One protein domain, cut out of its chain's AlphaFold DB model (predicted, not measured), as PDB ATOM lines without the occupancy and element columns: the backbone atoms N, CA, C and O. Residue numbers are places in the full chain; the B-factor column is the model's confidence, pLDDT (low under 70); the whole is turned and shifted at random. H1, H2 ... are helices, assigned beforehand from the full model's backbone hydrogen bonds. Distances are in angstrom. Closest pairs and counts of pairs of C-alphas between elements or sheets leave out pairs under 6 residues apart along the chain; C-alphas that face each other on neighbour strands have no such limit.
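AT A GLANCE: This is residues 17 to 135 of the 249 residues of the protein "Solute carrier family 40 protein" of Aphanomyces astaci (UniProt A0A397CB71). Three long helices, each folding back on the one before, make an open zigzag joined near the turns; H1 splays away from H2 as a V, H2 and H3 make a second open hairpin, and residues 129 to 135 stick out as a tail. The printed part has 119 residues, H1, H2 and H3 in order, no named strand: all helix, loose, radius of gyration of the C-alphas 18.9 A, spans 57 by 33 by 22 A.

IN THESE COORDINATES: H1, residues 17 to 52, begins at C-alpha (185.404, 161.771, 242.029) and is 50.7 A long, with a kink of 30 degrees near residue 46. H2, residues 56 to 83, is 41.3 A long, with a kink of 26 degrees near residue 73. H3, residues 89 to 121, is 47.2 A long and ends at C-alpha (191.739, 207.317, 239.559).

HOW THE PARTS SIT: H1, with residues 41 to 50 alone, touches residues 56 to 60 of H2; the closest C-alphas, of Ala 49 and Leu 56, are 5.4 A apart. This hairpin runs opposite ways at 35.1 degrees, only just a steep tilt. H2, with residues 78 to 82 alone, touches residues 92 to 96 of H3, closest at the C-alphas of Met 82 and Arg 92, 6.5 A. This hairpin has a shallow tilt of 24 degrees, opposite ways. H1 and H3 are near each other. O i to N i+4 pairs within hydrogen-bond range number 29 of 32 in H1, 22 of 24 in H2 and 27 of 29 in H3.

THE WHOLE: The C-alphas farthest apart, of Asp 87 and Gln 131, are 59.5 A apart. The printed part has no cut, both links are tight, and pLDDT is under 70 in residues 127 to 135.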
ATOM      1  N   GLY A  17     186.047 160.596 241.438       90.88
ATOM      2  CA  GLY A  17     185.404 161.771 242.029       90.88
ATOM      3  C   GLY A  17     186.350 162.969 242.133       90.88
ATOM      4  O   GLY A  17     186.014 164.058 241.672       90.88
ATOM      5  N   LEU A  18     187.558 162.762 242.665       88.19
ATOM      6  CA  LEU A  18     188.589 163.801 242.750       88.19
ATOM      7  C   LEU A  18     189.001 164.315 241.369       88.19
ATOM      8  O   LEU A  18     189.103 165.522 241.181       88.19
ATOM      9  N   PHE A  19     189.185 163.421 240.395       86.75
ATOM     10  CA  PHE A  19     189.497 163.800 239.019       86.75
ATOM     11  C   PHE A  19     188.376 164.633 238.382       86.75
ATOM     12  O   PHE A  19     188.640 165.648 237.745       86.75
ATOM     13  N   GLY A  20     187.112 164.257 238.593       92.38
ATOM     14  CA  GLY A  20     185.972 165.039 238.115       92.38
ATOM     15  C   GLY A  20     185.949 166.451 238.706       92.38
ATOM     16  O   GLY A  20     185.783 167.427 237.975       92.38
ATOM     17  N   VAL A  21     186.185 166.575 240.016       93.62
ATOM     18  CA  VAL A  21     186.241 167.875 240.699       93.62
ATOM     19  C   VAL A  21     187.391 168.735 240.179       93.62
ATOM     20  O   VAL A  21     187.179 169.917 239.919       93.62
ATOM     21  N   THR A  22     188.589 168.176 239.987       87.75
ATOM     22  CA  THR A  22     189.736 168.954 239.489       87.75
ATOM     23  C   THR A  22     189.536 169.424 238.053       87.75
ATOM     24  O   THR A  22     189.902 170.554 237.736       87.75
ATOM     25  N   VAL A  23     188.903 168.613 237.201       91.31
ATOM     26  CA  VAL A  23     188.552 169.009 235.828       91.31
ATOM     27  C   VAL A  23     187.555 170.168 235.830       91.31
ATOM     28  O   VAL A  23     187.780 171.167 235.146       91.31
ATOM     29  N   VAL A  24     186.481 170.077 236.621       93.94
ATOM     30  CA  VAL A  24     185.474 171.148 236.706       93.94
ATOM     31  C   VAL A  24     186.076 172.420 237.301       93.94
ATOM     32  O   VAL A  24     185.886 173.500 236.747       93.94
ATOM     33  N   ALA A  25     186.841 172.304 238.386       90.06
ATOM     34  CA  ALA A  25     187.512 173.442 239.007       90.06
ATOM     35  C   ALA A  25     188.493 174.123 238.039       90.06
ATOM     36  O   ALA A  25     188.520 175.350 237.963       90.06
ATOM     37  N   GLY A  26     189.246 173.342 237.255       89.25
ATOM     38  CA  GLY A  26     190.137 173.860 236.219       89.25
ATOM     39  C   GLY A  26     189.389 174.618 235.122       89.25
ATOM     40  O   GLY A  26     189.780 175.730 234.775       89.25
ATOM     41  N   ALA A  27     188.276 174.065 234.628       90.94
ATOM     42  CA  ALA A  27     187.457 174.709 233.601       90.94
ATOM     43  C   ALA A  27     186.838 176.030 234.090       90.94
ATOM     44  O   ALA A  27     186.891 177.039 233.387       90.94
ATOM     45  N   VAL A  28     186.289 176.046 235.310       93.12
ATOM     46  CA  VAL A  28     185.730 177.262 235.923       93.12
ATOM     47  C   VAL A  28     186.822 178.304 236.158       93.12
ATOM     48  O   VAL A  28     186.617 179.478 235.857       93.12
ATOM     49  N   GLY A  29     187.987 177.880 236.655       88.75
ATOM     50  CA  GLY A  29     189.132 178.763 236.870       88.75
ATOM     51  C   GLY A  29     189.590 179.431 235.577       88.75
ATOM     52  O   GLY A  29     189.731 180.650 235.535       88.75
ATOM     53  N   GLN A  30     189.736 178.656 234.500       89.19
ATOM     54  CA  GLN A  30     190.122 179.187 233.196       89.19
ATOM     55  C   GLN A  30     189.076 180.166 232.643       89.19
ATOM     56  O   GLN A  30     189.430 181.267 232.230       89.19
ATOM     57  N   ALA A  31     187.788 179.817 232.716       90.44
ATOM     58  CA  ALA A  31     186.709 180.696 232.271       90.44
ATOM     59  C   ALA A  31     186.692 182.035 233.031       90.44
ATOM     60  O   ALA A  31     186.468 183.087 232.433       90.44
ATOM     61  N   TYR A  32     186.954 182.009 234.340       89.62
ATOM     62  CA  TYR A  32     187.054 183.220 235.151       89.62
ATOM     63  C   TYR A  32     188.245 184.093 234.737       89.62
ATOM     64  O   TYR A  32     188.082 185.299 234.553       89.62
ATOM     65  N   THR A  33     189.427 183.499 234.544       87.50
ATOM     66  CA  THR A  33     190.624 184.224 234.089       87.50
ATOM     67  C   THR A  33     190.414 184.862 232.716       87.50
ATOM     68  O   THR A  33     190.783 186.024 232.518       87.50
ATOM     69  N   ASP A  34     189.772 184.151 231.788       87.25
ATOM     70  CA  ASP A  34     189.478 184.665 230.449       87.25
ATOM     71  C   ASP A  34     188.467 185.820 230.509       87.25
ATOM     72  O   ASP A  34     188.694 186.877 229.915       87.25
ATOM     73  N   ALA A  35     187.390 185.670 231.286       86.69
ATOM     74  CA  ALA A  35     186.381 186.713 231.474       86.69
ATOM     75  C   ALA A  35     186.966 187.973 232.129       86.69
ATOM     76  O   ALA A  35     186.701 189.095 231.687       86.69
ATOM     77  N   GLN A  36     187.798 187.801 233.158       86.31
ATOM     78  CA  GLN A  36     188.488 188.908 233.809       86.31
ATOM     79  C   GLN A  36     189.396 189.646 232.820       86.31
ATOM     80  O   GLN A  36     189.326 190.869 232.715       86.31
ATOM     81  N   THR A  37     190.205 188.911 232.056       86.56
ATOM     82  CA  THR A  37     191.095 189.501 231.050       86.56
ATOM     83  C   THR A  37     190.307 190.288 230.002       86.56
ATOM     84  O   THR A  37     190.666 191.424 229.692       86.56
ATOM     85  N   LEU A  38     189.202 189.723 229.507       85.06
ATOM     86  CA  LEU A  38     188.349 190.360 228.509       85.06
ATOM     87  C   LEU A  38     187.730 191.662 229.032       85.06
ATOM     88  O   LEU A  38     187.824 192.682 228.357       85.06
ATOM     89  N   SER A  39     187.157 191.649 230.241       83.25
ATOM     90  CA  SER A  39     186.539 192.845 230.841       83.25
ATOM     91  C   SER A  39     187.532 193.998 231.019       83.25
ATOM     92  O   SER A  39     187.216 195.150 230.727       83.25
ATOM     93  N   ILE A  40     188.770 193.704 231.423       82.81
ATOM     94  CA  ILE A  40     189.804 194.735 231.555       82.81
ATOM     95  C   ILE A  40     190.209 195.246 230.167       82.81
ATOM     96  O   ILE A  40     190.198 196.452 229.922       82.81
ATOM     97  N   GLN A  41     190.546 194.347 229.239       82.75
ATOM     98  CA  GLN A  41     191.089 194.732 227.935       82.75
ATOM     99  C   GLN A  41     190.069 195.414 227.018       82.75
ATOM    100  O   GLN A  41     190.439 196.331 226.286       82.75
ATOM    101  N   GLN A  42     188.808 194.978 227.023       80.06
ATOM    102  CA  GLN A  42     187.793 195.494 226.101       80.06
ATOM    103  C   GLN A  42     186.996 196.665 226.666       80.06
ATOM    104  O   GLN A  42     186.668 197.569 225.901       80.06
ATOM    105  N   ASP A  43     186.743 196.703 227.977       83.44
ATOM    106  CA  ASP A  43     185.910 197.760 228.558       83.44
ATOM    107  C   ASP A  43     186.758 198.837 229.236       83.44
ATOM    108  O   ASP A  43     186.612 200.027 228.949       83.44
ATOM    109  N   TRP A  44     187.677 198.447 230.124       86.62
ATOM    110  CA  TRP A  44     188.390 199.421 230.955       86.62
ATOM    111  C   TRP A  44     189.422 200.203 230.153       86.62
ATOM    112  O   TRP A  44     189.474 201.428 230.227       86.62
ATOM    113  N   VAL A  45     190.209 199.513 229.332       87.62
ATOM    114  CA  VAL A  45     191.285 200.134 228.549       87.62
ATOM    115  C   VAL A  45     190.751 201.138 227.533       87.62
ATOM    116  O   VAL A  45     191.376 202.171 227.304       87.62
ATOM    117  N   VAL A  46     189.570 200.885 226.966       86.44
ATOM    118  CA  VAL A  46     188.921 201.818 226.035       86.44
ATOM    119  C   VAL A  46     188.559 203.128 226.727       86.44
ATOM    120  O   VAL A  46     188.749 204.197 226.147       86.44
ATOM    121  N   VAL A  47     188.067 203.062 227.966       86.06
ATOM    122  CA  VAL A  47     187.755 204.253 228.767       86.06
ATOM    123  C   VAL A  47     189.041 204.979 229.165       86.06
ATOM    124  O   VAL A  47     189.156 206.179 228.936       86.06
ATOM    125  N   VAL A  48     190.044 204.254 229.666       86.94
ATOM    126  CA  VAL A  48     191.337 204.832 230.072       86.94
ATOM    127  C   VAL A  48     192.044 205.529 228.901       86.94
ATOM    128  O   VAL A  48     192.571 206.629 229.068       86.94
ATOM    129  N   ALA A  49     192.023 204.946 227.699       87.19
ATOM    130  CA  ALA A  49     192.611 205.553 226.503       87.19
ATOM    131  C   ALA A  49     191.930 206.881 226.123       87.19
ATOM    132  O   ALA A  49     192.604 207.835 225.736       87.19
ATOM    133  N   ARG A  50     190.601 206.971 226.279       85.12
ATOM    134  CA  ARG A  50     189.845 208.207 226.014       85.12
ATOM    135  C   ARG A  50     190.200 209.320 226.999       85.12
ATOM    136  O   ARG A  50     190.422 210.441 226.560       85.12
ATOM    137  N   GLU A  51     190.301 209.001 228.286       86.00
ATOM    138  CA  GLU A  51     190.618 209.979 229.339       86.00
ATOM    139  C   GLU A  51     192.076 210.455 229.291       86.00
ATOM    140  O   GLU A  51     192.371 211.619 229.543       86.00
ATOM    141  N   THR A  52     193.007 209.566 228.936       85.94
ATOM    142  CA  THR A  52     194.440 209.898 228.846       85.94
ATOM    143  C   THR A  52     194.833 210.560 227.523       85.94
ATOM    144  O   THR A  52     195.947 211.066 227.405       85.94
ATOM    145  N   GLY A  53     193.953 210.549 226.515       86.38
ATOM    146  CA  GLY A  53     194.233 211.069 225.172       86.38
ATOM    147  C   GLY A  53     195.248 210.241 224.370       86.38
ATOM    148  O   GLY A  53     195.659 210.655 223.286       86.38
ATOM    149  N   VAL A  54     195.656 209.075 224.883       86.94
ATOM    150  CA  VAL A  54     196.599 208.160 224.228       86.94
ATOM    151  C   VAL A  54     195.833 207.238 223.271       86.94
ATOM    152  O   VAL A  54     194.775 206.718 223.642       86.94
ATOM    153  N   PRO A  55     196.337 206.975 222.050       87.56
ATOM    154  CA  PRO A  55     195.705 206.038 221.128       87.56
ATOM    155  C   PRO A  55     195.467 204.657 221.758       87.56
ATOM    156  O   PRO A  55     196.351 204.075 222.386       87.56
ATOM    157  N   LEU A  56     194.285 204.075 221.517       85.50
ATOM    158  CA  LEU A  56     193.914 202.748 222.035       85.50
ATOM    159  C   LEU A  56     194.912 201.647 221.630       85.50
ATOM    160  O   LEU A  56     195.120 200.685 222.369       85.50
ATOM    161  N   GLY A  57     195.539 201.800 220.459       80.88
ATOM    162  CA  GLY A  57     196.559 200.882 219.959       80.88
ATOM    163  C   GLY A  57     197.769 200.761 220.886       80.88
ATOM    164  O   GLY A  57     198.242 199.647 221.093       80.88
ATOM    165  N   ASP A  58     198.207 201.858 221.506       81.38
ATOM    166  CA  ASP A  58     199.417 201.886 222.338       81.38
ATOM    167  C   ASP A  58     199.173 201.229 223.704       81.38
ATOM    168  O   ASP A  58     200.008 200.468 224.206       81.38
ATOM    169  N   TRP A  59     197.984 201.444 224.275       84.62
ATOM    170  CA  TRP A  59     197.529 200.738 225.473       84.62
ATOM    171  C   TRP A  59     197.383 199.236 225.224       84.62
ATOM    172  O   TRP A  59     197.887 198.422 226.002       84.62
ATOM    173  N   ASN A  60     196.744 198.857 224.111       83.19
ATOM    174  CA  ASN A  60     196.575 197.456 223.734       83.19
ATOM    175  C   ASN A  60     197.929 196.768 223.475       83.19
ATOM    176  O   ASN A  60     198.154 195.646 223.925       83.19
ATOM    177  N   ALA A  61     198.861 197.453 222.809       80.06
ATOM    178  CA  ALA A  61     200.223 196.972 222.594       80.06
ATOM    179  C   ALA A  61     200.980 196.776 223.915       80.06
ATOM    180  O   ALA A  61     201.609 195.736 224.115       80.06
ATOM    181  N   SER A  62     200.889 197.735 224.839       83.50
ATOM    182  CA  SER A  62     201.555 197.663 226.146       83.50
ATOM    183  C   SER A  62     201.024 196.508 226.999       83.50
ATOM    184  O   SER A  62     201.810 195.724 227.530       83.50
ATOM    185  N   LEU A  63     199.702 196.333 227.064       84.62
ATOM    186  CA  LEU A  63     199.082 195.212 227.780       84.62
ATOM    187  C   LEU A  63     199.428 193.866 227.157       84.62
ATOM    188  O   LEU A  63     199.741 192.917 227.875       84.62
ATOM    189  N   ARG A  64     199.440 193.793 225.822       80.06
ATOM    190  CA  ARG A  64     199.880 192.596 225.108       80.06
ATOM    191  C   ARG A  64     201.337 192.279 225.435       80.06
ATOM    192  O   ARG A  64     201.629 191.143 225.774       80.06
ATOM    193  N   ARG A  65     202.256 193.250 225.410       79.31
ATOM    194  CA  ARG A  65     203.665 193.027 225.792       79.31
ATOM    195  C   ARG A  65     203.791 192.449 227.202       79.31
ATOM    196  O   ARG A  65     204.518 191.477 227.380       79.31
ATOM    197  N   ILE A  66     203.065 193.000 228.175       87.38
ATOM    198  CA  ILE A  66     203.074 192.511 229.562       87.38
ATOM    199  C   ILE A  66     202.571 191.062 229.635       87.38
ATOM    200  O   ILE A  66     203.260 190.214 230.199       87.38
ATOM    201  N   ASP A  67     201.426 190.752 229.016       84.50
ATOM    202  CA  ASP A  67     200.877 189.387 228.965       84.50
ATOM    203  C   ASP A  67     201.879 188.390 228.358       84.50
ATOM    204  O   ASP A  67     202.121 187.310 228.903       84.50
ATOM    205  N   LEU A  68     202.529 188.776 227.260       81.31
ATOM    206  CA  LEU A  68     203.491 187.920 226.577       81.31
ATOM    207  C   LEU A  68     204.771 187.704 227.398       81.31
ATOM    208  O   LEU A  68     205.269 186.577 227.450       81.31
ATOM    209  N   ILE A  69     205.278 188.737 228.078       84.62
ATOM    210  CA  ILE A  69     206.426 188.612 228.989       84.62
ATOM    211  C   ILE A  69     206.077 187.672 230.145       84.62
ATOM    212  O   ILE A  69     206.855 186.768 230.440       84.62
ATOM    213  N   CYS A  70     204.896 187.811 230.752       87.38
ATOM    214  CA  CYS A  70     204.444 186.928 231.829       87.38
ATOM    215  C   CYS A  70     204.327 185.466 231.371       87.38
ATOM    216  O   CYS A  70     204.774 184.558 232.078       87.38
ATOM    217  N   LYS A  71     203.801 185.220 230.163       82.31
ATOM    218  CA  LYS A  71     203.711 183.870 229.578       82.31
ATOM    219  C   LYS A  71     205.078 183.243 229.292       82.31
ATOM    220  O   LYS A  71     205.192 182.020 229.329       82.31
ATOM    221  N   LEU A  72     206.103 184.054 229.024       82.62
ATOM    222  CA  LEU A  72     207.482 183.589 228.861       82.62
ATOM    223  C   LEU A  72     208.183 183.381 230.215       82.62
ATOM    224  O   LEU A  72     208.872 182.382 230.407       82.62
ATOM    225  N   ALA A  73     207.994 184.305 231.157       86.25
ATOM    226  CA  ALA A  73     208.651 184.296 232.459       86.25
ATOM    227  C   ALA A  73     208.118 183.192 233.383       86.25
ATOM    228  O   ALA A  73     208.889 182.622 234.150       86.25
ATOM    229  N   SER A  74     206.826 182.857 233.300       88.00
ATOM    230  CA  SER A  74     206.191 181.891 234.205       88.00
ATOM    231  C   SER A  74     206.830 180.488 234.157       88.00
ATOM    232  O   SER A  74     207.244 180.013 235.217       88.00
ATOM    233  N   PRO A  75     207.022 179.833 232.989       87.75
ATOM    234  CA  PRO A  75     207.707 178.540 232.928       87.75
ATOM    235  C   PRO A  75     209.168 178.593 233.394       87.75
ATOM    236  O   PRO A  75     209.647 177.638 234.001       87.75
ATOM    237  N   VAL A  76     209.870 179.702 233.136       88.69
ATOM    238  CA  VAL A  76     211.270 179.892 233.555       88.69
ATOM    239  C   VAL A  76     211.360 180.009 235.074       88.69
ATOM    240  O   VAL A  76     212.129 179.285 235.701       88.69
ATOM    241  N   ALA A  77     210.538 180.872 235.674       89.75
ATOM    242  CA  ALA A  77     210.472 181.038 237.120       89.75
ATOM    243  C   ALA A  77     210.084 179.723 237.810       89.75
ATOM    244  O   ALA A  77     210.728 179.323 238.777       89.75
ATOM    245  N   PHE A  78     209.084 179.013 237.277       89.19
ATOM    246  CA  PHE A  78     208.676 177.716 237.812       89.19
ATOM    247  C   PHE A  78     209.791 176.666 237.705       89.19
ATOM    248  O   PHE A  78     210.026 175.938 238.666       89.19
ATOM    249  N   GLY A  79     210.515 176.612 236.583       88.62
ATOM    250  CA  GLY A  79     211.668 175.721 236.411       88.62
ATOM    251  C   GLY A  79     212.751 175.958 237.465       88.62
ATOM    252  O   GLY A  79     213.148 175.018 238.149       88.62
ATOM    253  N   LEU A  80     213.139 177.221 237.674       89.19
ATOM    254  CA  LEU A  80     214.127 177.603 238.688       89.19
ATOM    255  C   LEU A  80     213.676 177.244 240.109       89.19
ATOM    256  O   LEU A  80     214.476 176.759 240.901       89.19
ATOM    257  N   ILE A  81     212.396 177.442 240.441       87.62
ATOM    258  CA  ILE A  81     211.839 177.033 241.741       87.62
ATOM    259  C   ILE A  81     211.943 175.514 241.913       87.62
ATOM    260  O   ILE A  81     212.307 175.026 242.986       87.62
ATOM    261  N   MET A  82     211.636 174.758 240.857       87.00
ATOM    262  CA  MET A  82     211.658 173.301 240.897       87.00
ATOM    263  C   MET A  82     213.069 172.735 241.057       87.00
ATOM    264  O   MET A  82     213.181 171.637 241.598       87.00
ATOM    265  N   ASP A  83     214.124 173.440 240.645       87.00
ATOM    266  CA  ASP A  83     215.516 173.009 240.854       87.00
ATOM    267  C   ASP A  83     215.901 172.945 242.341       87.00
ATOM    268  O   ASP A  83     216.703 172.100 242.734       87.00
ATOM    269  N   PHE A  84     215.265 173.751 243.196       82.94
ATOM    270  CA  PHE A  84     215.490 173.736 244.647       82.94
ATOM    271  C   PHE A  84     214.544 172.791 245.413       82.94
ATOM    272  O   PHE A  84     214.654 172.659 246.630       82.94
ATOM    273  N   ALA A  85     213.609 172.116 244.734       80.25
ATOM    274  CA  ALA A  85     212.479 171.421 245.365       80.25
ATOM    275  C   ALA A  85     212.759 169.970 245.847       80.25
ATOM    276  O   ALA A  85     211.825 169.221 246.160       80.25
ATOM    277  N   GLY A  86     214.033 169.581 245.961       76.31
ATOM    278  CA  GLY A  86     214.480 168.247 246.389       76.31
ATOM    279  C   GLY A  86     214.373 167.166 245.303       76.31
ATOM    280  O   GLY A  86     213.805 167.384 244.233       76.31
ATOM    281  N   ASP A  87     214.924 165.979 245.573       79.81
ATOM    282  CA  ASP A  87     215.044 164.906 244.567       79.81
ATOM    283  C   ASP A  87     213.792 164.022 244.442       79.81
ATOM    284  O   ASP A  87     213.557 163.406 243.401       79.81
ATOM    285  N   ALA A  88     212.957 163.952 245.484       86.56
ATOM    286  CA  ALA A  88     211.787 163.080 245.482       86.56
ATOM    287  C   ALA A  88     210.624 163.686 244.657       86.56
ATOM    288  O   ALA A  88     210.239 164.836 244.876       86.56
ATOM    289  N   PRO A  89     209.971 162.920 243.755       82.12
ATOM    290  CA  PRO A  89     208.888 163.440 242.909       82.12
ATOM    291  C   PRO A  89     207.717 164.047 243.697       82.12
ATOM    292  O   PRO A  89     207.135 165.052 243.290       82.12
ATOM    293  N   MET A  90     207.391 163.454 244.849       81.56
ATOM    294  CA  MET A  90     206.294 163.908 245.703       81.56
ATOM    295  C   MET A  90     206.626 165.215 246.435       81.56
ATOM    296  O   MET A  90     205.760 166.081 246.542       81.56
ATOM    297  N   THR A  91     207.877 165.397 246.882       81.88
ATOM    298  CA  THR A  91     208.307 166.651 247.523       81.88
ATOM    299  C   THR A  91     208.368 167.779 246.506       81.88
ATOM    300  O   THR A  91     207.909 168.873 246.805       81.88
ATOM    301  N   ARG A  92     208.815 167.506 245.271       83.19
ATOM    302  CA  ARG A  92     208.799 168.502 244.189       83.19
ATOM    303  C   ARG A  92     207.388 168.982 243.867       83.19
ATOM    304  O   ARG A  92     207.167 170.183 243.751       83.19
ATOM    305  N   ALA A  93     206.428 168.061 243.765       83.75
ATOM    306  CA  ALA A  93     205.037 168.418 243.502       83.75
ATOM    307  C   ALA A  93     204.424 169.232 244.654       83.75
ATOM    308  O   ALA A  93     203.767 170.243 244.408       83.75
ATOM    309  N   ALA A  94     204.676 168.831 245.904       86.06
ATOM    310  CA  ALA A  94     204.187 169.539 247.084       86.06
ATOM    311  C   ALA A  94     204.799 170.943 247.214       86.06
ATOM    312  O   ALA A  94     204.066 171.909 247.415       86.06
ATOM    313  N   THR A  95     206.115 171.077 247.035       86.38
ATOM    314  CA  THR A  95     206.811 172.370 247.071       86.38
ATOM    315  C   THR A  95     206.356 173.275 245.931       86.38
ATOM    316  O   THR A  95     206.051 174.438 246.172       86.38
ATOM    317  N   GLY A  96     206.226 172.752 244.706       88.50
ATOM    318  CA  GLY A  96     205.713 173.520 243.569       88.50
ATOM    319  C   GLY A  96     204.293 174.039 243.814       88.50
ATOM    320  O   GLY A  96     204.028 175.225 243.623       88.50
ATOM    321  N   ALA A  97     203.396 173.182 244.310       87.38
ATOM    322  CA  ALA A  97     202.033 173.577 244.660       87.38
ATOM    323  C   ALA A  97     201.998 174.605 245.802       87.38
ATOM    324  O   ALA A  97     201.247 175.575 245.727       87.38
ATOM    325  N   ALA A  98     202.827 174.427 246.834       89.50
ATOM    326  CA  ALA A  98     202.913 175.352 247.958       89.50
ATOM    327  C   ALA A  98     203.420 176.732 247.519       89.50
ATOM    328  O   ALA A  98     202.810 177.738 247.867       89.50
ATOM    329  N   VAL A  99     204.484 176.792 246.711       90.62
ATOM    330  CA  VAL A  99     205.044 178.061 246.220       90.62
ATOM    331  C   VAL A  99     204.038 178.800 245.341       90.62
ATOM    332  O   VAL A  99     203.809 179.988 245.553       90.62
ATOM    333  N   VAL A 100     203.382 178.107 244.402       89.88
ATOM    334  CA  VAL A 100     202.337 178.713 243.557       89.88
ATOM    335  C   VAL A 100     201.141 179.165 244.399       89.88
ATOM    336  O   VAL A 100     200.605 180.250 244.177       89.88
ATOM    337  N   GLY A 101     200.742 178.369 245.393       89.81
ATOM    338  CA  GLY A 101     199.671 178.717 246.322       89.81
ATOM    339  C   GLY A 101     199.978 179.985 247.117       89.81
ATOM    340  O   GLY A 101     199.152 180.894 247.161       89.81
ATOM    341  N   VAL A 102     201.181 180.084 247.688       92.38
ATOM    342  CA  VAL A 102     201.644 181.276 248.416       92.38
ATOM    343  C   VAL A 102     201.731 182.484 247.485       92.38
ATOM    344  O   VAL A 102     201.265 183.561 247.845       92.38
ATOM    345  N   TRP A 103     202.265 182.309 246.274       91.56
ATOM    346  CA  TRP A 103     202.346 183.382 245.284       91.56
ATOM    347  C   TRP A 103     200.963 183.948 244.944       91.56
ATOM    348  O   TRP A 103     200.770 185.160 244.981       91.56
ATOM    349  N   ASN A 104     199.977 183.082 244.692       91.06
ATOM    350  CA  ASN A 104     198.605 183.509 244.412       91.06
ATOM    351  C   ASN A 104     197.928 184.158 245.626       91.06
ATOM    352  O   ASN A 104     197.201 185.135 245.460       91.06
ATOM    353  N   LEU A 105     198.191 183.664 246.841       93.06
ATOM    354  CA  LEU A 105     197.664 184.256 248.075       93.06
ATOM    355  C   LEU A 105     198.159 185.697 248.272       93.06
ATOM    356  O   LEU A 105     197.414 186.535 248.772       93.06
ATOM    357  N   LEU A 106     199.401 185.986 247.877       93.38
ATOM    358  CA  LEU A 106     199.982 187.329 247.942       93.38
ATOM    359  C   LEU A 106     199.559 188.209 246.756       93.38
ATOM    360  O   LEU A 106     199.316 189.400 246.936       93.38
ATOM    361  N   ALA A 107     199.443 187.638 245.554       92.62
ATOM    362  CA  ALA A 107     199.098 188.376 244.342       92.62
ATOM    363  C   ALA A 107     197.622 188.805 244.297       92.62
ATOM    364  O   ALA A 107     197.335 189.921 243.878       92.62
ATOM    365  N   ALA A 108     196.693 187.971 244.775       89.69
ATOM    366  CA  ALA A 108     195.258 188.268 244.747       89.69
ATOM    367  C   ALA A 108     194.852 189.565 245.490       89.69
ATOM    368  O   ALA A 108     194.138 190.384 244.903       89.69
ATOM    369  N   PRO A 109     195.282 189.821 246.745       93.50
ATOM    370  CA  PRO A 109     194.956 191.077 247.422       93.50
ATOM    371  C   PRO A 109     195.633 192.280 246.759       93.50
ATOM    372  O   PRO A 109     195.020 193.340 246.661       93.50
ATOM    373  N   LEU A 110     196.861 192.118 246.259       92.31
ATOM    374  CA  LEU A 110     197.567 193.170 245.529       92.31
ATOM    375  C   LEU A 110     196.812 193.571 244.254       92.31
ATOM    376  O   LEU A 110     196.592 194.755 244.006       92.31
ATOM    377  N   GLU A 111     196.377 192.580 243.478       90.81
ATOM    378  CA  GLU A 111     195.581 192.761 242.266       90.81
ATOM    379  C   GLU A 111     194.264 193.486 242.565       90.81
ATOM    380  O   GLU A 111     193.889 194.416 241.847       90.81
ATOM    381  N   TYR A 112     193.580 193.098 243.646       90.56
ATOM    382  CA  TYR A 112     192.349 193.752 244.075       90.56
ATOM    383  C   TYR A 112     192.578 195.226 244.433       90.56
ATOM    384  O   TYR A 112     191.854 196.086 243.932       90.56
ATOM    385  N   CYS A 113     193.601 195.532 245.235       92.88
ATOM    386  CA  CYS A 113     193.926 196.909 245.612       92.88
ATOM    387  C   CYS A 113     194.239 197.773 244.384       92.88
ATOM    388  O   CYS A 113     193.612 198.811 244.193       92.88
ATOM    389  N   MET A 114     195.120 197.308 243.490       90.88
ATOM    390  CA  MET A 114     195.481 198.045 242.268       90.88
ATOM    391  C   MET A 114     194.275 198.301 241.355       90.88
ATOM    392  O   MET A 114     194.172 199.350 240.712       90.88
ATOM    393  N   ARG A 115     193.340 197.346 241.292       85.69
ATOM    394  CA  ARG A 115     192.104 197.472 240.515       85.69
ATOM    395  C   ARG A 115     191.173 198.532 241.099       85.69
ATOM    396  O   ARG A 115     190.622 199.330 240.343       85.69
ATOM    397  N   VAL A 116     191.009 198.542 242.421       89.19
ATOM    398  CA  VAL A 116     190.211 199.548 243.137       89.19
ATOM    399  C   VAL A 116     190.828 200.934 242.980       89.19
ATOM    400  O   VAL A 116     190.115 201.876 242.641       89.19
ATOM    401  N   ASP A 117     192.147 201.048 243.124       89.94
ATOM    402  CA  ASP A 117     192.860 202.305 242.912       89.94
ATOM    403  C   ASP A 117     192.610 202.835 241.495       89.94
ATOM    404  O   ASP A 117     192.178 203.973 241.325       89.94
ATOM    405  N   THR A 118     192.774 201.992 240.468       86.69
ATOM    406  CA  THR A 118     192.510 202.368 239.065       86.69
ATOM    407  C   THR A 118     191.072 202.849 238.862       86.69
ATOM    408  O   THR A 118     190.838 203.838 238.164       86.69
ATOM    409  N   TYR A 119     190.109 202.175 239.493       83.75
ATOM    410  CA  TYR A 119     188.697 202.544 239.422       83.75
ATOM    411  C   TYR A 119     188.420 203.925 240.035       83.75
ATOM    412  O   TYR A 119     187.597 204.673 239.512       83.75
ATOM    413  N   HIS A 120     189.127 204.294 241.106       85.69
ATOM    414  CA  HIS A 120     189.019 205.623 241.713       85.69
ATOM    415  C   HIS A 120     189.799 206.707 240.955       85.69
ATOM    416  O   HIS A 120     189.351 207.851 240.917       85.69
ATOM    417  N   PHE A 121     190.933 206.369 240.335       85.69
ATOM    418  CA  PHE A 121     191.739 207.317 239.559       85.69
ATOM    419  C   PHE A 121     191.071 207.763 238.255       85.69
ATOM    420  O   PHE A 121     191.319 208.878 237.798       85.69
ATOM    421  N   VAL A 122     190.231 206.918 237.653       82.75
ATOM    422  CA  VAL A 122     189.551 207.213 236.386       82.75
ATOM    423  C   VAL A 122     188.038 207.294 236.630       82.75
ATOM    424  O   VAL A 122     187.334 206.299 236.448       82.75
ATOM    425  N   PRO A 123     187.496 208.469 237.019       77.88
ATOM    426  CA  PRO A 123     186.075 208.621 237.355       77.88
ATOM    427  C   PRO A 123     185.138 208.304 236.178       77.88
ATOM    428  O   PRO A 123     183.995 207.906 236.387       77.88
ATOM    429  N   ALA A 124     185.626 208.356 234.935       78.81
ATOM    430  CA  ALA A 124     184.881 207.915 233.755       78.81
ATOM    431  C   ALA A 124     184.513 206.412 233.765       78.81
ATOM    432  O   ALA A 124     183.564 206.009 233.091       78.81
ATOM    433  N   LEU A 125     185.212 205.573 234.547       74.50
ATOM    434  CA  LEU A 125     184.805 204.182 234.806       74.50
ATOM    435  C   LEU A 125     183.573 204.108 235.728       74.50
ATOM    436  O   LEU A 125     182.790 203.160 235.637       74.50
ATOM    437  N   HIS A 126     183.386 205.100 236.603       70.56
ATOM    438  CA  HIS A 126     182.253 205.198 237.529       70.56
ATOM    439  C   HIS A 126     180.985 205.726 236.842       70.56
ATOM    440  O   HIS A 126     179.881 205.174 236.992       70.56
ATOM    441  N   ASP A 127     181.174 206.755 236.017       68.44
ATOM    442  CA  ASP A 127     180.115 207.502 235.342       68.44
ATOM    443  C   ASP A 127     179.780 206.947 233.954       68.44
ATOM    444  O   ASP A 127     179.363 207.682 233.055       68.44
ATOM    445  N   GLN A 128     179.904 205.626 233.764       63.50
ATOM    446  CA  GLN A 128     179.387 204.991 232.553       63.50
ATOM    447  C   GLN A 128     177.914 205.401 232.347       63.50
ATOM    448  O   GLN A 128     177.106 205.273 233.281       63.50
ATOM    449  N   PRO A 129     177.547 205.898 231.148       56.81
ATOM    450  CA  PRO A 129     176.233 206.473 230.900       56.81
ATOM    451  C   PRO A 129     175.136 205.449 231.205       56.81
ATOM    452  O   PRO A 129     175.267 204.270 230.882       56.81
ATOM    453  N   ASN A 130     174.027 205.904 231.800       51.53
ATOM    454  CA  ASN A 130     172.919 205.074 232.310       51.53
ATOM    455  C   ASN A 130     172.361 204.025 231.319       51.53
ATOM    456  O   ASN A 130     171.723 203.064 231.743       51.53
ATOM    457  N   GLN A 131     172.626 204.173 230.017       49.00
ATOM    458  CA  GLN A 131     172.286 203.205 228.968       49.00
ATOM    459  C   GLN A 131     173.042 201.863 229.103       49.00
ATOM    460  O   GLN A 131     172.482 200.825 228.765       49.00
ATOM    461  N   LEU A 132     174.268 201.856 229.645       54.12
ATOM    462  CA  LEU A 132     175.088 200.649 229.876       54.12
ATOM    463  C   LEU A 132     174.805 199.973 231.230       54.12
ATOM    464  O   LEU A 132     175.069 198.787 231.402       54.12
ATOM    465  N   LYS A 133     174.223 200.701 232.194       51.88
ATOM    466  CA  LYS A 133     173.875 200.184 233.535       51.88
ATOM    467  C   LYS A 133     172.583 199.362 233.556       51.88
ATOM    468  O   LYS A 133     172.235 198.784 234.590       51.88
ATOM    469  N   LYS A 134     171.845 199.302 232.442       55.44
ATOM    470  CA  LYS A 134     170.605 198.530 232.364       55.44
ATOM    471  C   LYS A 134     170.964 197.044 232.385       55.44
ATOM    472  O   LYS A 134     171.338 196.483 231.361       55.44
ATOM    473  N   LYS A 135     170.868 196.413 233.563       55.66
ATOM    474  CA  LYS A 135     171.033 194.960 233.702       55.66
ATOM    475  C   LYS A 135     170.144 194.293 232.649       55.66
ATOM    476  O   LYS A 135     168.934 194.542 232.678       55.66
TER     477      LYS A 135